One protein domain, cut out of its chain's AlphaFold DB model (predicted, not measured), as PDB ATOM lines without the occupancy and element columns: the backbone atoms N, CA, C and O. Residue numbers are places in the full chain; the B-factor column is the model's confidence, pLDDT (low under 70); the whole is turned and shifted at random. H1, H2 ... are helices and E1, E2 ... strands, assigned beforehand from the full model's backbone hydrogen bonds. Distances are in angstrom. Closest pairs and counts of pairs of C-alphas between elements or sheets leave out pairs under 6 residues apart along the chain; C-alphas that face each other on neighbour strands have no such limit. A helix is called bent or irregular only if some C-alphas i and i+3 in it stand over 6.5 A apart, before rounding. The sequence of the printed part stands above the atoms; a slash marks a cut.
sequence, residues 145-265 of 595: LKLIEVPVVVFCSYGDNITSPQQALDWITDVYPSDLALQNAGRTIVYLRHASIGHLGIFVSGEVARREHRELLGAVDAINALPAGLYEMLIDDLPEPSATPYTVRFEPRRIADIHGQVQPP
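This is residues 145 to 265 of the 595 residues of the protein "Poly(3-hydroxyalkanoate) synthetase" of Pseudomonas syringae (UniProt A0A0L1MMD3). A strongly twisted four-stranded sheet makes the middle of the domain, with H4 and H5 over one face and H1 over the other, as three layers. H2 packs by the beginning of E3, H3 by the end of E1, H6 packs on H1, and residues 239 to 244, in the loop between E3 and E4, stick out. The printed part has 121 residues with six named helices and four named strands, along the chain E1 H1 H2 E2 H3 H4 H5 E3 E4 H6. The sheet is mixed, in the order E1 E2 E3 E4, and the class is mixed, helices and strands. The whole is compact, with a radius of gyration of the C-alphas of 14.9 A and spans of 43 by 33 by 26 A.

E1, residues 152 to 157, begins at C-alpha 152 (-92.937, -7.916, -98.686) and is 16.7 A long. H1, residues 165 to 175, spans 16.9 A and is irregular: C-alphas 168 and 171 are 7.2 A apart. H2 holds residues 179 to 184, and E2, residues 188 to 194, spans 20.0 A. H3 holds residues 199 to 204, H4 residues 206 to 218 over 17.4 A, and H5 residues 220 to 225. E3, residues 229 to 237, spans 25.5 A, and E4, residues 246 to 253, spans 21.7 A. H6, residues 255 to 258, ends at C-alpha 258 (-91.679, -22.745, -95.105).

E1 and E2 are parallel at 15 degrees, with N 154 and O 190 at 2.8 A. E2 and E3 are parallel at 37 degrees, with N 191 and O 231 at 2.9 A. E3 and E4 form an antiparallel hairpin at 153 degrees, with N 232 and O 251 at 2.8 A. Two strand-helix-strand units, parallel neighbour strands with helices between, are E1, H1 H2, E2, with a right-handed crossover, and E2, H3 H4 H5, E3. H1 is over E1 and E2 at a height over the sheet of 9.6 A; its closest C-alpha pair with E1 is Cys 156 and Pro 165, 5.1 A. On the opposite face, H4 is over E3 at a height of 9.3 A. H1 and H6 touch, the closest C-alphas being those of Thr 173 and Ile 255, 6.6 A. H3 and H4 touch only at the corner, at C-alphas 202 and 209, 6.0 A. Every O i to N i+4 pair is within hydrogen-bond range in H2 and H5; the counts are 4 of 7 in H1, 1 of 2 in H3 and 8 of 9 in H4, and H6 is too short for such a pair.

The C-alphas of Pro 241 and Pro 265 are the two farthest apart, 45.0 A. The printed part has no cut and no long link. The mean pLDDT of the printed part is 78.9, with residues 203 to 213, 238 to 246 and 259 to 265 under 70.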
ATOM      1  N   LEU A 145    -104.119  -9.996-102.439       85.38
ATOM      2  CA  LEU A 145    -102.736  -9.827-101.986       85.38
ATOM      3  C   LEU A 145    -101.725  -9.924-103.137       85.38
ATOM      4  O   LEU A 145    -100.625  -9.379-103.030       85.38
ATOM      5  N   LYS A 146    -102.096 -10.540-104.268       84.50
ATOM      6  CA  LYS A 146    -101.247 -10.603-105.464       84.50
ATOM      7  C   LYS A 146    -101.041  -9.238-106.104       84.50
ATOM      8  O   LYS A 146    -100.108  -9.098-106.889       84.50
ATOM      9  N   LEU A 147    -101.858  -8.230-105.786       86.19
ATOM     10  CA  LEU A 147    -101.713  -6.865-106.304       86.19
ATOM     11  C   LEU A 147    -100.601  -6.062-105.610       86.19
ATOM     12  O   LEU A 147    -100.231  -4.995-106.095       86.19
ATOM     13  N   ILE A 148    -100.049  -6.552-104.497       88.44
ATOM     14  CA  ILE A 148     -98.952  -5.881-103.790       88.44
ATOM     15  C   ILE A 148     -97.663  -6.058-104.598       88.44
ATOM     16  O   ILE A 148     -97.108  -7.147-104.629       88.44
ATOM     17  N   GLU A 149     -97.183  -4.998-105.258       86.31
ATOM     18  CA  GLU A 149     -95.984  -5.083-106.113       86.31
ATOM     19  C   GLU A 149     -94.658  -4.832-105.401       86.31
ATOM     20  O   GLU A 149     -93.601  -5.189-105.921       86.31
ATOM     21  N   VAL A 150     -94.706  -4.189-104.237       90.88
ATOM     22  CA  VAL A 150     -93.513  -3.895-103.440       90.88
ATOM     23  C   VAL A 150     -93.000  -5.163-102.751       90.88
ATOM     24  O   VAL A 150     -93.816  -6.023-102.406       90.88
ATOM     25  N   PRO A 151     -91.681  -5.287-102.502       91.12
ATOM     26  CA  PRO A 151     -91.156  -6.396-101.718       91.12
ATOM     27  C   PRO A 151     -91.827  -6.475-100.344       91.12
ATOM     28  O   PRO A 151     -91.907  -5.481 -99.619       91.12
ATOM     29  N   VAL A 152     -92.304  -7.664 -99.984       93.62
ATOM     30  CA  VAL A 152     -92.937  -7.916 -98.686       93.62
ATOM     31  C   VAL A 152     -91.895  -8.495 -97.745       93.62
ATOM     32  O   VAL A 152     -91.296  -9.526 -98.043       93.62
ATOM     33  N   VAL A 153     -91.694  -7.844 -96.600       91.44
ATOM     34  CA  VAL A 153     -90.785  -8.324 -95.557       91.44
ATOM     35  C   VAL A 153     -91.590  -8.841 -94.369       91.44
ATOM     36  O   VAL A 153     -92.357  -8.091 -93.769       91.44
ATOM     37  N   VAL A 154     -91.398 -10.110 -94.013       91.75
ATOM     38  CA  VAL A 154     -92.076 -10.772 -92.892       91.75
ATOM     39  C   VAL A 154     -91.084 -11.022 -91.761       91.75
ATOM     40  O   VAL A 154     -90.093 -11.728 -91.931       91.75
ATOM     41  N   PHE A 155     -91.355 -10.472 -90.580       87.69
ATOM     42  CA  PHE A 155     -90.562 -10.739 -89.384       87.69
ATOM     43  C   PHE A 155     -91.343 -11.650 -88.443       87.69
ATOM     44  O   PHE A 155     -92.435 -11.294 -88.003       87.69
ATOM     45  N   CYS A 156     -90.782 -12.809 -88.110       89.12
ATOM     46  CA  CYS A 156     -91.402 -13.755 -87.193       89.12
ATOM     47  C   CYS A 156     -90.380 -14.338 -86.211       89.12
ATOM     48  O   CYS A 156     -89.165 -14.252 -86.408       89.12
ATOM     49  N   SER A 157     -90.855 -14.914 -85.104       87.31
ATOM     50  CA  SER A 157     -89.960 -15.499 -84.106       87.31
ATOM     51  C   SER A 157     -90.515 -16.762 -83.471       87.31
ATOM     52  O   SER A 157     -91.684 -16.824 -83.126       87.31
ATOM     53  N   TYR A 158     -89.640 -17.737 -83.223       84.75
ATOM     54  CA  TYR A 158     -89.968 -18.930 -82.434       84.75
ATOM     55  C   TYR A 158     -90.244 -18.626 -80.954       84.75
ATOM     56  O   TYR A 158     -90.750 -19.486 -80.242       84.75
ATOM     57  N   GLY A 159     -89.904 -17.423 -80.473       83.00
ATOM     58  CA  GLY A 159     -90.324 -16.966 -79.149       83.00
ATOM     59  C   GLY A 159     -91.751 -16.410 -79.117       83.00
ATOM     60  O   GLY A 159     -92.262 -16.139 -78.027       83.00
ATOM     61  N   ASP A 160     -92.381 -16.196 -80.278       86.31
ATOM     62  CA  ASP A 160     -93.745 -15.693 -80.383       86.31
ATOM     63  C   ASP A 160     -94.755 -16.822 -80.132       86.31
ATOM     64  O   ASP A 160     -94.983 -17.692 -80.969       86.31
ATOM     65  N   ASN A 161     -95.366 -16.781 -78.948       79.00
ATOM     66  CA  ASN A 161     -96.395 -17.730 -78.526       79.00
ATOM     67  C   ASN A 161     -97.820 -17.291 -78.924       79.00
ATOM     68  O   ASN A 161     -98.784 -17.888 -78.454       79.00
ATOM     69  N   ILE A 162     -97.964 -16.207 -79.692       84.25
ATOM     70  CA  ILE A 162     -99.241 -15.700 -80.214       84.25
ATOM     71  C   ILE A 162     -99.353 -16.006 -81.706       84.25
ATOM     72  O   ILE A 162    -100.387 -16.491 -82.150       84.25
ATOM     73  N   THR A 163     -98.296 -15.730 -82.473       85.06
ATOM     74  CA  THR A 163     -98.234 -16.004 -83.914       85.06
ATOM     75  C   THR A 163     -96.908 -16.674 -84.235       85.06
ATOM     76  O   THR A 163     -95.867 -16.023 -84.335       85.06
ATOM     77  N   SER A 164     -96.941 -17.999 -84.378       84.19
ATOM     78  CA  SER A 164     -95.740 -18.784 -84.672       84.19
ATOM     79  C   SER A 164     -95.150 -18.407 -86.043       84.19
ATOM     80  O   SER A 164     -95.866 -17.891 -86.906       84.19
ATOM     81  N   PRO A 165     -93.857 -18.693 -86.306       87.62
ATOM     82  CA  PRO A 165     -93.265 -18.474 -87.625       87.62
ATOM     83  C   PRO A 165     -94.032 -19.139 -88.760       87.62
ATOM     84  O   PRO A 165     -94.101 -18.579 -89.846       87.62
ATOM     85  N   GLN A 166     -94.618 -20.304 -88.492       82.81
ATOM     86  CA  GLN A 166     -95.451 -21.010 -89.449       82.81
ATOM     87  C   GLN A 166     -96.727 -20.212 -89.745       82.81
ATOM     88  O   GLN A 166     -96.924 -19.788 -90.876       82.81
ATOM     89  N   GLN A 167     -97.506 -19.854 -88.719       83.88
ATOM     90  CA  GLN A 167     -98.730 -19.063 -88.894       83.88
ATOM     91  C   GLN A 167     -98.473 -17.704 -89.576       83.88
ATOM     92  O   GLN A 167     -99.293 -17.228 -90.356       83.88
ATOM     93  N   ALA A 168     -97.321 -17.081 -89.317       89.19
ATOM     94  CA  ALA A 168     -96.924 -15.826 -89.954       89.19
ATOM     95  C   ALA A 168     -96.580 -15.965 -91.453       89.19
ATOM     96  O   ALA A 168     -96.586 -14.963 -92.171       89.19
ATOM     97  N   LEU A 169     -96.244 -17.171 -91.920       90.25
ATOM     98  CA  LEU A 169     -95.790 -17.446 -93.287       90.25
ATOM     99  C   LEU A 169     -96.805 -18.246 -94.115       90.25
ATOM    100  O   LEU A 169     -96.750 -18.174 -95.340       90.25
ATOM    101  N   ASP A 170     -97.741 -18.957 -93.490       84.75
ATOM    102  CA  ASP A 170     -98.674 -19.861 -94.178       84.75
ATOM    103  C   ASP A 170     -99.551 -19.148 -95.219       84.75
ATOM    104  O   ASP A 170     -99.832 -19.719 -96.275       84.75
ATOM    105  N   TRP A 171     -99.868 -17.863 -95.018       87.44
ATOM    106  CA  TRP A 171    -100.589 -17.054 -96.012       87.44
ATOM    107  C   TRP A 171     -99.891 -17.024 -97.381       87.44
ATOM    108  O   TRP A 171    -100.555 -16.884 -98.406       87.44
ATOM    109  N   ILE A 172     -98.556 -17.163 -97.424       88.94
ATOM    110  CA  ILE A 172     -97.783 -17.200 -98.673       88.94
ATOM    111  C   ILE A 172     -98.220 -18.406 -99.498       88.94
ATOM    112  O   ILE A 172     -98.420 -18.274-100.700       88.94
ATOM    113  N   THR A 173     -98.404 -19.554 -98.849       82.38
ATOM    114  CA  THR A 173     -98.803 -20.807 -99.502       82.38
ATOM    115  C   THR A 173    -100.277 -20.795 -99.923       82.38
ATOM    116  O   THR A 173    -100.638 -21.431-100.910       82.38
ATOM    117  N   ASP A 174    -101.119 -20.037 -99.215       79.62
ATOM    118  CA  ASP A 174    -102.528 -19.843 -99.574       79.62
ATOM    119  C   ASP A 174    -102.677 -18.943-100.815       79.62
ATOM    120  O   ASP A 174    -103.517 -19.188-101.684       79.62
ATOM    121  N   VAL A 175    -101.856 -17.890-100.915       84.56
ATOM    122  CA  VAL A 175    -101.898 -16.925-102.027       84.56
ATOM    123  C   VAL A 175    -101.144 -17.447-103.252       84.56
ATOM    124  O   VAL A 175    -101.626 -17.323-104.387       84.56
ATOM    125  N   TYR A 176     -99.960 -18.019-103.033       87.31
ATOM    126  CA  TYR A 176     -99.068 -18.549-104.057       87.31
ATOM    127  C   TYR A 176     -98.945 -20.062-103.869       87.31
ATOM    128  O   TYR A 176     -98.186 -20.514-103.012       87.31
ATOM    129  N   PRO A 177     -99.668 -20.864-104.667       81.88
ATOM    130  CA  PRO A 177     -99.698 -22.307-104.462       81.88
ATOM    131  C   PRO A 177     -98.355 -22.986-104.787       81.88
ATOM    132  O   PRO A 177     -98.092 -24.084-104.310       81.88
ATOM    133  N   SER A 178     -97.483 -22.335-105.565       86.31
ATOM    134  CA  SER A 178     -96.176 -22.858-105.966       86.31
ATOM    135  C   SER A 178     -95.125 -21.751-106.102       86.31
ATOM    136  O   SER A 178     -95.447 -20.567-106.267       86.31
ATOM    137  N   ASP A 179     -93.845 -22.144-106.086       88.12
ATOM    138  CA  ASP A 179     -92.717 -21.247-106.382       88.12
ATOM    139  C   ASP A 179     -92.876 -20.588-107.757       88.12
ATOM    140  O   ASP A 179     -92.553 -19.413-107.954       88.12
ATOM    141  N   LEU A 180     -93.414 -21.350-108.707       87.31
ATOM    142  CA  LEU A 180     -93.668 -20.905-110.061       87.31
ATOM    143  C   LEU A 180     -94.772 -19.837-110.104       87.31
ATOM    144  O   LEU A 180     -94.607 -18.807-110.760       87.31
ATOM    145  N   ALA A 181     -95.859 -20.019-109.352       87.50
ATOM    146  CA  ALA A 181     -96.920 -19.026-109.229       87.50
ATOM    147  C   ALA A 181     -96.416 -17.719-108.594       87.50
ATOM    148  O   ALA A 181     -96.793 -16.633-109.044       87.50
ATOM    149  N   LEU A 182     -95.530 -17.803-107.593       89.81
ATOM    150  CA  LEU A 182     -94.896 -16.637-106.971       89.81
ATOM    151  C   LEU A 182     -94.001 -15.873-107.960       89.81
ATOM    152  O   LEU A 182     -94.105 -14.649-108.089       89.81
ATOM    153  N   GLN A 183     -93.158 -16.594-108.702       86.31
ATOM    154  CA  GLN A 183     -92.292 -16.005-109.727       86.31
ATOM    155  C   GLN A 183     -93.104 -15.384-110.868       86.31
ATOM    156  O   GLN A 183     -92.808 -14.268-111.295       86.31
ATOM    157  N   ASN A 184     -94.167 -16.057-111.318       86.00
ATOM    158  CA  ASN A 184     -95.094 -15.544-112.324       86.00
ATOM    159  C   ASN A 184     -95.854 -14.306-111.861       86.00
ATOM    160  O   ASN A 184     -96.117 -13.414-112.660       86.00
ATOM    161  N   ALA A 185     -96.170 -14.193-110.574       86.38
ATOM    162  CA  ALA A 185     -96.722 -12.963-110.023       86.38
ATOM    163  C   ALA A 185     -95.681 -11.825-109.962       86.38
ATOM    164  O   ALA A 185     -96.048 -10.667-109.777       86.38
ATOM    165  N   GLY A 186     -94.389 -12.123-110.155       85.12
ATOM    166  CA  GLY A 186     -93.307 -11.141-110.101       85.12
ATOM    167  C   GLY A 186     -93.126 -10.554-108.703       85.12
ATOM    168  O   GLY A 186     -92.841  -9.362-108.581       85.12
ATOM    169  N   ARG A 187     -93.369 -11.351-107.656       90.00
ATOM    170  CA  ARG A 187     -93.380 -10.890-106.263       90.00
ATOM    171  C   ARG A 187     -92.125 -11.328-105.527       90.00
ATOM    172  O   ARG A 187     -91.662 -12.454-105.689       90.00
ATOM    173  N   THR A 188     -91.599 -10.422-104.710       92.00
ATOM    174  CA  THR A 188     -90.428 -10.656-103.865       92.00
ATOM    175  C   THR A 188     -90.891 -10.700-102.420       92.00
ATOM    176  O   THR A 188     -91.436  -9.719-101.911       92.00
ATOM    177  N   ILE A 189     -90.693 -11.840-101.764       94.94
ATOM    178  CA  ILE A 189     -91.035 -12.021-100.355       94.94
ATOM    179  C   ILE A 189     -89.763 -12.396 -99.610       94.94
ATOM    180  O   ILE A 189     -89.100 -13.377 -99.942       94.94
ATOM    181  N   VAL A 190     -89.429 -11.613 -98.592       93.38
ATOM    182  CA  VAL A 190     -88.283 -11.850 -97.717       93.38
ATOM    183  C   VAL A 190     -88.811 -12.111 -96.320       93.38
ATOM    184  O   VAL A 190     -89.604 -11.327 -95.809       93.38
ATOM    185  N   TYR A 191     -88.375 -13.183 -95.671       92.88
ATOM    186  CA  TYR A 191     -88.718 -13.427 -94.276       92.88
ATOM    187  C   TYR A 191     -87.481 -13.554 -93.392       92.88
ATOM    188  O   TYR A 191     -86.409 -13.951 -93.845       92.88
ATOM    189  N   LEU A 192     -87.645 -13.240 -92.109       89.75
ATOM    190  CA  LEU A 192     -86.624 -13.403 -91.079       89.75
ATOM    191  C   LEU A 192     -87.208 -14.168 -89.892       89.75
ATOM    192  O   LEU A 192     -88.252 -13.788 -89.358       89.75
ATOM    193  N   ARG A 193     -86.516 -15.237 -89.478       88.19
ATOM    194  CA  ARG A 193     -86.898 -16.086 -88.341       88.19
ATOM    195  C   ARG A 193     -85.967 -15.838 -87.161       88.19
ATOM    196  O   ARG A 193     -84.831 -16.304 -87.141       88.19
ATOM    197  N   HIS A 194     -86.455 -15.148 -86.137       84.62
ATOM    198  CA  HIS A 194     -85.682 -14.944 -84.916       84.62
ATOM    199  C   HIS A 194     -85.879 -16.107 -83.925       84.62
ATOM    200  O   HIS A 194     -86.995 -16.586 -83.716       84.62
ATOM    201  N   ALA A 195     -84.819 -16.547 -83.245       81.38
ATOM    202  CA  ALA A 195     -84.855 -17.757 -82.415       81.38
ATOM    203  C   ALA A 195     -85.690 -17.650 -81.121       81.38
ATOM    204  O   ALA A 195     -86.195 -18.658 -80.640       81.38
ATOM    205  N   SER A 196     -85.798 -16.468 -80.504       77.44
ATOM    206  CA  SER A 196     -86.289 -16.379 -79.113       77.44
ATOM    207  C   SER A 196     -87.027 -15.095 -78.723       77.44
ATOM    208  O   SER A 196     -87.333 -14.906 -77.544       77.44
ATOM    209  N   ILE A 197     -87.308 -14.193 -79.665       80.12
ATOM    210  CA  ILE A 197     -87.990 -12.936 -79.343       80.12
ATOM    211  C   ILE A 197     -89.475 -13.245 -79.139       80.12
ATOM    212  O   ILE A 197     -90.109 -13.846 -79.994       80.12
ATOM    213  N   GLY A 198     -90.039 -12.834 -78.002       79.38
ATOM    214  CA  GLY A 198     -91.483 -12.937 -77.774       79.38
ATOM    215  C   GLY A 198     -92.288 -11.961 -78.628       79.38
ATOM    216  O   GLY A 198     -91.736 -10.954 -79.057       79.38
ATOM    217  N   HIS A 199     -93.598 -12.189 -78.774       82.56
ATOM    218  CA  HIS A 199     -94.520 -11.335 -79.546       82.56
ATOM    219  C   HIS A 199     -94.303  -9.832 -79.308       82.56
ATOM    220  O   HIS A 199     -94.063  -9.052 -80.222       82.56
ATOM    221  N   LEU A 200     -94.278  -9.416 -78.037       73.94
ATOM    222  CA  LEU A 200     -94.015  -8.020 -77.680       73.94
ATOM    223  C   LEU A 200     -92.576  -7.612 -77.953       73.94
ATOM    224  O   LEU A 200     -92.313  -6.472 -78.297       73.94
ATOM    225  N   GLY A 201     -91.620  -8.518 -77.820       71.19
ATOM    226  CA  GLY A 201     -90.245  -8.211 -78.171       71.19
ATOM    227  C   GLY A 201     -90.079  -7.864 -79.654       71.19
ATOM    228  O   GLY A 201     -89.185  -7.086 -79.959       71.19
ATOM    229  N   ILE A 202     -90.954  -8.352 -80.543       72.06
ATOM    230  CA  ILE A 202     -90.953  -7.994 -81.970       72.06
ATOM    231  C   ILE A 202     -91.233  -6.495 -82.158       72.06
ATOM    232  O   ILE A 202     -90.542  -5.826 -82.921       72.06
ATOM    233  N   PHE A 203     -92.207  -5.955 -81.420       66.00
ATOM    234  CA  PHE A 203     -92.685  -4.577 -81.596       66.00
ATOM    235  C   PHE A 203     -92.100  -3.570 -80.589       66.00
ATOM    236  O   PHE A 203     -92.049  -2.374 -80.863       66.00
ATOM    237  N   VAL A 204     -91.677  -4.041 -79.410       58.00
ATOM    238  CA  VAL A 204     -91.445  -3.220 -78.202       58.00
ATOM    239  C   VAL A 204     -90.011  -3.301 -77.687       58.00
ATOM    240  O   VAL A 204     -89.565  -2.422 -76.950       58.00
ATOM    241  N   SER A 205     -89.258  -4.351 -78.033       54.94
ATOM    242  CA  SER A 205     -87.902  -4.539 -77.501       54.94
ATOM    243  C   SER A 205     -86.948  -3.506 -78.079       54.94
ATOM    244  O   SER A 205     -86.356  -3.698 -79.139       54.94
ATOM    245  N   GLY A 206     -86.743  -2.417 -77.342       50.28
ATOM    246  CA  GLY A 206     -85.828  -1.360 -77.728       50.28
ATOM    247  C   GLY A 206     -84.452  -1.896 -78.119       50.28
ATOM    248  O   GLY A 206     -83.952  -1.488 -79.143       50.28
ATOM    249  N   GLU A 207     -83.787  -2.776 -77.372       50.34
ATOM    250  CA  GLU A 207     -82.394  -3.144 -77.709       50.34
ATOM    251  C   GLU A 207     -82.252  -4.237 -78.775       50.34
ATOM    252  O   GLU A 207     -81.391  -4.101 -79.642       50.34
ATOM    253  N   VAL A 208     -83.094  -5.278 -78.760       49.19
ATOM    254  CA  VAL A 208     -82.967  -6.399 -79.712       49.19
ATOM    255  C   VAL A 208     -83.732  -6.118 -81.008       49.19
ATOM    256  O   VAL A 208     -83.181  -6.333 -82.083       49.19
ATOM    257  N   ALA A 209     -84.936  -5.533 -80.943       54.91
ATOM    258  CA  ALA A 209     -85.660  -5.151 -82.157       54.91
ATOM    259  C   ALA A 209     -84.971  -3.986 -82.884       54.91
ATOM    260  O   ALA A 209     -84.975  -3.965 -84.107       54.91
ATOM    261  N   ARG A 210     -84.285  -3.055 -82.185       63.00
ATOM    262  CA  ARG A 210     -83.496  -2.004 -82.872       63.00
ATOM    263  C   ARG A 210     -82.355  -2.568 -83.714       63.00
ATOM    264  O   ARG A 210     -82.003  -1.909 -84.685       63.00
ATOM    265  N   ARG A 211     -81.749  -3.699 -83.331       68.81
ATOM    266  CA  ARG A 211     -80.680  -4.337 -84.114       68.81
ATOM    267  C   ARG A 211     -81.257  -4.826 -85.438       68.81
ATOM    268  O   ARG A 211     -80.949  -4.258 -86.475       68.81
ATOM    269  N   GLU A 212     -82.165  -5.791 -85.372       69.31
ATOM    270  CA  GLU A 212     -82.756  -6.437 -86.548       69.31
ATOM    271  C   GLU A 212     -83.490  -5.425 -87.447       69.31
ATOM    272  O   GLU A 212     -83.329  -5.433 -88.662       69.31
ATOM    273  N   HIS A 213     -84.220  -4.472 -86.854       69.62
ATOM    274  CA  HIS A 213     -84.921  -3.425 -87.601       69.62
ATOM    275  C   HIS A 213     -83.967  -2.432 -88.280       69.62
ATOM    276  O   HIS A 213     -84.258  -1.942 -89.367       69.62
ATOM    277  N   ARG A 214     -82.812  -2.127 -87.671       72.31
ATOM    278  CA  ARG A 214     -81.796  -1.274 -88.306       72.31
ATOM    279  C   ARG A 214     -81.138  -1.981 -89.482       72.31
ATOM    280  O   ARG A 214     -80.932  -1.334 -90.501       72.31
ATOM    281  N   GLU A 215     -80.836  -3.268 -89.348       72.38
ATOM    282  CA  GLU A 215     -80.262  -4.044 -90.450       72.38
ATOM    283  C   GLU A 215     -81.264  -4.197 -91.597       72.38
ATOM    284  O   GLU A 215     -80.895  -4.034 -92.756       72.38
ATOM    285  N   LEU A 216     -82.551  -4.382 -91.286       72.50
ATOM    286  CA  LEU A 216     -83.622  -4.324 -92.280       72.50
ATOM    287  C   LEU A 216     -83.643  -2.988 -93.028       72.50
ATOM    288  O   LEU A 216     -83.673  -2.982 -94.254       72.50
ATOM    289  N   LEU A 217     -83.569  -1.862 -92.308       73.38
ATOM    290  CA  LEU A 217     -83.497  -0.531 -92.922       73.38
ATOM    291  C   LEU A 217     -82.226  -0.341 -93.766       73.38
ATOM    292  O   LEU A 217     -82.280   0.299 -94.812       73.38
ATOM    293  N   GLY A 218     -81.095  -0.900 -93.331       75.19
ATOM    294  CA  GLY A 218     -79.831  -0.869 -94.070       75.19
ATOM    295  C   GLY A 218     -79.827  -1.748 -95.324       75.19
ATOM    296  O   GLY A 218     -79.061  -1.483 -96.246       75.19
ATOM    297  N   ALA A 219     -80.695  -2.760 -95.379       81.50
ATOM    298  CA  ALA A 219     -80.785  -3.711 -96.480       81.50
ATOM    299  C   ALA A 219     -81.928  -3.416 -97.469       81.50
ATOM    300  O   ALA A 219     -82.128  -4.196 -98.397       81.50
ATOM    301  N   VAL A 220     -82.663  -2.307 -97.318       83.88
ATOM    302  CA  VAL A 220     -83.816  -1.964 -98.180       83.88
ATOM    303  C   VAL A 220     -83.438  -1.929 -99.660       83.88
ATOM    304  O   VAL A 220     -84.145  -2.508-100.482       83.88
ATOM    305  N   ASP A 221     -82.313  -1.302-100.008       79.25
ATOM    306  CA  ASP A 221     -81.867  -1.219-101.404       79.25
ATOM    307  C   ASP A 221     -81.506  -2.601-101.966       79.25
ATOM    308  O   ASP A 221     -81.828  -2.907-103.112       79.25
ATOM    309  N   ALA A 222     -80.907  -3.465-101.139       80.25
ATOM    310  CA  ALA A 222     -80.611  -4.844-101.516       80.25
ATOM    311  C   ALA A 222     -81.898  -5.661-101.712       80.25
ATOM    312  O   ALA A 222     -82.014  -6.375-102.700       80.25
ATOM    313  N   ILE A 223     -82.890  -5.502-100.828       84.62
ATOM    314  CA  ILE A 223     -84.202  -6.160-100.929       84.62
ATOM    315  C   ILE A 223     -84.940  -5.716-102.198       84.62
ATOM    316  O   ILE A 223     -85.507  -6.551-102.897       84.62
ATOM    317  N   ASN A 224     -84.903  -4.424-102.529       82.31
ATOM    318  CA  ASN A 224     -85.511  -3.893-103.754       82.31
ATOM    319  C   ASN A 224     -84.826  -4.398-105.032       82.31
ATOM    320  O   ASN A 224     -85.455  -4.423-106.088       82.31
ATOM    321  N   ALA A 225     -83.553  -4.786-104.943       77.06
ATOM    322  CA  ALA A 225     -82.800  -5.356-106.053       77.06
ATOM    323  C   ALA A 225     -82.986  -6.878-106.197       77.06
ATOM    324  O   ALA A 225     -82.599  -7.433-107.228       77.06
ATOM    325  N   LEU A 226     -83.567  -7.563-105.200       80.44
ATOM    326  CA  LEU A 226     -83.787  -9.005-105.269       80.44
ATOM    327  C   LEU A 226     -84.793  -9.354-106.375       80.44
ATOM    328  O   LEU A 226     -85.842  -8.710-106.497       80.44
ATOM    329  N   PRO A 227     -84.524 -10.411-107.160       81.38
ATOM    330  CA  PRO A 227     -85.487 -10.878-108.135       81.38
ATOM    331  C   PRO A 227     -86.733 -11.471-107.463       81.38
ATOM    332  O   PRO A 227     -86.741 -11.759-106.270       81.38
ATOM    333  N   ALA A 228     -87.800 -11.654-108.244       85.69
ATOM    334  CA  ALA A 228     -89.020 -12.293-107.758       85.69
ATOM    335  C   ALA A 228     -88.729 -13.708-107.236       85.69
ATOM    336  O   ALA A 228     -88.052 -14.496-107.903       85.69
ATOM    337  N   GLY A 229     -89.263 -14.025-106.061       89.81
ATOM    338  CA  GLY A 229     -88.988 -15.261-105.345       89.81
ATOM    339  C   GLY A 229     -89.171 -15.119-103.837       89.81
ATOM    340  O   GLY A 229     -89.524 -14.051-103.324       89.81
ATOM    341  N   LEU A 230     -88.928 -16.224-103.136       94.12
ATOM    342  CA  LEU A 230     -88.958 -16.312-101.683       94.12
ATOM    343  C   LEU A 230     -87.524 -16.369-101.141       94.12
ATOM    344  O   LEU A 230     -86.713 -17.177-101.598       94.12
ATOM    345  N   TYR A 231     -87.224 -15.532-100.152       93.25
ATOM    346  CA  TYR A 231     -85.894 -15.417 -99.563       93.25
ATOM    347  C   TYR A 231     -85.948 -15.449 -98.041       93.25
ATOM    348  O   TYR A 231     -86.815 -14.831 -97.421       93.25
ATOM    349  N   GLU A 232     -84.970 -16.110 -97.435       92.69
ATOM    350  CA  GLU A 232     -84.683 -15.993 -96.013       92.69
ATOM    351  C   GLU A 232     -83.543 -15.003 -95.800       92.69
ATOM    352  O   GLU A 232     -82.444 -15.165 -96.337       92.69
ATOM    353  N   MET A 233     -83.804 -13.971 -95.006       90.50
ATOM    354  CA  MET A 233     -82.779 -13.049 -94.546       90.50
ATOM    355  C   MET A 233     -82.080 -13.649 -93.327       90.50
ATOM    356  O   MET A 233     -82.701 -13.858 -92.283       90.50
ATOM    357  N   LEU A 234     -80.776 -13.889 -93.456       87.00
ATOM    358  CA  LEU A 234     -79.918 -14.346 -92.367       87.00
ATOM    359  C   LEU A 234     -78.966 -13.219 -91.967       87.00
ATOM    360  O   LEU A 234     -78.343 -12.577 -92.817       87.00
ATOM    361  N   ILE A 235     -78.860 -12.985 -90.661       82.81
ATOM    362  CA  ILE A 235     -77.991 -11.964 -90.078       82.81
ATOM    363  C   ILE A 235     -76.907 -12.677 -89.278       82.81
ATOM    364  O   ILE A 235     -77.186 -13.264 -88.232       82.81
ATOM    365  N   ASP A 236     -75.672 -12.610 -89.769       79.00
ATOM    366  CA  ASP A 236     -74.518 -13.214 -89.110       79.00
ATOM    367  C   ASP A 236     -73.709 -12.187 -88.326       79.00
ATOM    368  O   ASP A 236     -73.453 -11.072 -88.789       79.00
ATOM    369  N   ASP A 237     -73.234 -12.609 -87.157       72.50
ATOM    370  CA  ASP A 237     -72.297 -11.852 -86.336       72.50
ATOM    371  C   ASP A 237     -70.875 -11.978 -86.903       72.50
ATOM    372  O   ASP A 237     -70.317 -13.077 -86.985       72.50
ATOM    373  N   LEU A 238     -70.261 -10.847 -87.262       69.50
ATOM    374  CA  LEU A 238     -68.845 -10.806 -87.620       69.50
ATOM    375  C   LEU A 238     -67.982 -10.674 -86.350       69.50
ATOM    376  O   LEU A 238     -68.333  -9.934 -85.428       69.50
ATOM    377  N   PRO A 239     -66.826 -11.356 -86.277       64.31
ATOM    378  CA  PRO A 239     -65.883 -11.159 -85.181       64.31
ATOM    379  C   PRO A 239     -65.260  -9.750 -85.233       64.31
ATOM    380  O   PRO A 239     -64.850  -9.285 -86.296       64.31
ATOM    381  N   GLU A 240     -65.133  -9.079 -84.081       51.84
ATOM    382  CA  GLU A 240     -64.393  -7.807 -83.981       51.84
ATOM    383  C   GLU A 240     -62.939  -7.991 -84.484       51.84
ATOM    384  O   GLU A 240     -62.294  -8.969 -84.085       51.84
ATOM    385  N   PRO A 241     -62.386  -7.089 -85.331       57.88
ATOM    386  CA  PRO A 241     -62.746  -5.683 -85.509       57.88
ATOM    387  C   PRO A 241     -63.187  -5.368 -86.955       57.88
ATOM    388  O   PRO A 241     -62.421  -4.807 -87.740       57.88
ATOM    389  N   SER A 242     -64.413  -5.724 -87.336       54.28
ATOM    390  CA  SER A 242     -65.021  -5.253 -88.587       54.28
ATOM    391  C   SER A 242     -65.680  -3.878 -88.390       54.28
ATOM    392  O   SER A 242     -66.207  -3.572 -87.321       54.28
ATOM    393  N   ALA A 243     -65.636  -3.015 -89.414       59.19
ATOM    394  CA  ALA A 243     -66.252  -1.679 -89.373       59.19
ATOM    395  C   ALA A 243     -67.790  -1.738 -89.261       59.19
ATOM    396  O   ALA A 243     -68.408  -0.826 -88.713       59.19
ATOM    397  N   THR A 244     -68.388  -2.830 -89.742       58.41
ATOM    398  CA  THR A 244     -69.781  -3.217 -89.519       58.41
ATOM    399  C   THR A 244     -69.795  -4.533 -88.728       58.41
ATOM    400  O   THR A 244     -69.154  -5.499 -89.146       58.41
ATOM    401  N   PRO A 245     -70.466  -4.603 -87.567       61.53
ATOM    402  CA  PRO A 245     -70.434  -5.788 -86.702       61.53
ATOM    403  C   PRO A 245     -71.200  -7.009 -87.249       61.53
ATOM    404  O   PRO A 245     -71.148  -8.074 -86.638       61.53
ATOM    405  N   TYR A 246     -71.885  -6.875 -88.389       67.31
ATOM    406  CA  TYR A 246     -72.783  -7.891 -88.938       67.31
ATOM    407  C   TYR A 246     -72.718  -7.935 -90.469       67.31
ATOM    408  O   TYR A 246     -72.355  -6.940 -91.106       67.31
ATOM    409  N   THR A 247     -73.110  -9.078 -91.035       76.94
ATOM    410  CA  THR A 247     -73.361  -9.254 -92.473       76.94
ATOM    411  C   THR A 247     -74.780  -9.766 -92.678       76.94
ATOM    412  O   THR A 247     -75.187 -10.740 -92.045       76.94
ATOM    413  N   VAL A 248     -75.519  -9.124 -93.583       82.81
ATOM    414  CA  VAL A 248     -76.824  -9.597 -94.060       82.81
ATOM    415  C   VAL A 248     -76.605 -10.432 -95.315       82.81
ATOM    416  O   VAL A 248     -75.949  -9.975 -96.251       82.81
ATOM    417  N   ARG A 249     -77.181 -11.634 -95.351       86.00
ATOM    418  CA  ARG A 249     -77.269 -12.458 -96.562       86.00
ATOM    419  C   ARG A 249     -78.721 -12.834 -96.846       86.00
ATOM    420  O   ARG A 249     -79.516 -12.986 -95.919       86.00
ATOM    421  N   PHE A 250     -79.042 -13.020 -98.121       89.25
ATOM    422  CA  PHE A 250     -80.348 -13.494 -98.569       89.25
ATOM    423  C   PHE A 250     -80.185 -14.877 -99.189       89.25
ATOM    424  O   PHE A 250     -79.501 -15.022-100.200       89.25
ATOM    425  N   GLU A 251     -80.793 -15.891 -98.582       89.44
ATOM    426  CA  GLU A 251     -80.801 -17.248 -99.128       89.44
ATOM    427  C   GLU A 251     -82.120 -17.506 -99.862       89.44
ATOM    428  O   GLU A 251     -83.184 -17.317 -99.269       89.44
ATOM    429  N   PRO A 252     -82.094 -17.945-101.134       90.81
ATOM    430  CA  PRO A 252     -83.307 -18.341-101.831       90.81
ATOM    431  C   PRO A 252     -83.912 -19.585-101.171       90.81
ATOM    432  O   PRO A 252     -83.204 -20.528-100.803       90.81
ATOM    433  N   ARG A 253     -85.234 -19.585-101.031       91.81
ATOM    434  CA  ARG A 253     -86.016 -20.657-100.410       91.81
ATOM    435  C   ARG A 253     -87.177 -21.037-101.309       91.81
ATOM    436  O   ARG A 253     -87.641 -20.228-102.108       91.81
ATOM    437  N   ARG A 254     -87.648 -22.270-101.169       89.62
ATOM    438  CA  ARG A 254     -88.889 -22.724-101.796       89.62
ATOM    439  C   ARG A 254     -90.054 -22.539-100.844       89.62
ATOM    440  O   ARG A 254     -89.874 -22.614 -99.630       89.62
ATOM    441  N   ILE A 255     -91.256 -22.388-101.382       87.12
ATOM    442  CA  ILE A 255     -92.496 -22.361-100.597       87.12
ATOM    443  C   ILE A 255     -92.605 -23.623 -99.727       87.12
ATOM    444  O   ILE A 255     -92.960 -23.535 -98.556       87.12
ATOM    445  N   ALA A 256     -92.179 -24.779-100.242       82.44
ATOM    446  CA  ALA A 256     -92.108 -26.019 -99.467       82.44
ATOM    447  C   ALA A 256     -91.184 -25.929 -98.231       82.44
ATOM    448  O   ALA A 256     -91.430 -26.592 -97.225       82.44
ATOM    449  N   ASP A 257     -90.145 -25.086 -98.264       84.44
ATOM    450  CA  ASP A 257     -89.192 -24.922 -97.160       84.44
ATOM    451  C   ASP A 257     -89.773 -24.068 -96.001       84.44
ATOM    452  O   ASP A 257     -89.172 -23.986 -94.922       84.44
ATOM    453  N   ILE A 258     -90.950 -23.444 -96.181       82.12
ATOM    454  CA  ILE A 258     -91.679 -22.745 -95.105       82.12
ATOM    455  C   ILE A 258     -92.084 -23.736 -94.005       82.12
ATOM    456  O   ILE A 258     -91.865 -23.457 -92.826       82.12
ATOM    457  N   HIS A 259     -92.590 -24.910 -94.387       69.75
ATOM    458  CA  HIS A 259     -93.072 -25.936 -93.455       69.75
ATOM    459  C   HIS A 259     -91.960 -26.882 -92.950       69.75
ATOM    460  O   HIS A 259     -92.147 -27.623 -91.985       69.75
ATOM    461  N   GLY A 260     -90.760 -26.831 -93.541       65.31
ATOM    462  CA  GLY A 260     -89.628 -27.671 -93.144       65.31
ATOM    463  C   GLY A 260     -89.832 -29.159 -93.470       65.31
ATOM    464  O   GLY A 260     -90.396 -29.508 -94.498       65.31
ATOM    465  N   GLN A 261     -89.316 -30.053 -92.615       49.78
ATOM    466  CA  GLN A 261     -89.425 -31.519 -92.783       49.78
ATOM    467  C   GLN A 261     -90.678 -32.124 -92.135       49.78
ATOM    468  O   GLN A 261     -90.908 -33.328 -92.242       49.78
ATOM    469  N   VAL A 262     -91.454 -31.314 -91.419       48.66
ATOM    470  CA  VAL A 262     -92.705 -31.752 -90.807       48.66
ATOM    471  C   VAL A 262     -93.763 -31.655 -91.899       48.66
ATOM    472  O   VAL A 262     -93.900 -30.603 -92.522       48.66
ATOM    473  N   GLN A 263     -94.466 -32.758 -92.181       45.41
ATOM    474  CA  GLN A 263     -95.627 -32.697 -93.068       45.41
ATOM    475  C   GLN A 263     -96.558 -31.596 -92.554       45.41
ATOM    476  O   GLN A 263     -96.754 -31.513 -91.340       45.41
ATOM    477  N   PRO A 264     -97.079 -30.729 -93.437       48.03
ATOM    478  CA  PRO A 264     -97.894 -29.610 -93.003       48.03
ATOM    479  C   PRO A 264     -99.035 -30.153 -92.128       48.03
ATOM    480  O   PRO A 264     -99.746 -31.055 -92.581       48.03
ATOM    481  N   PRO A 265     -99.211 -29.654 -90.891       47.22
ATOM    482  CA  PRO A 265    -100.360 -29.971 -90.055       47.22
ATOM    483  C   PRO A 265    -101.578 -29.269 -90.666       47.22
ATOM    484  O   PRO A 265    -102.053 -28.255 -90.187       47.22
TER     485      PRO A 265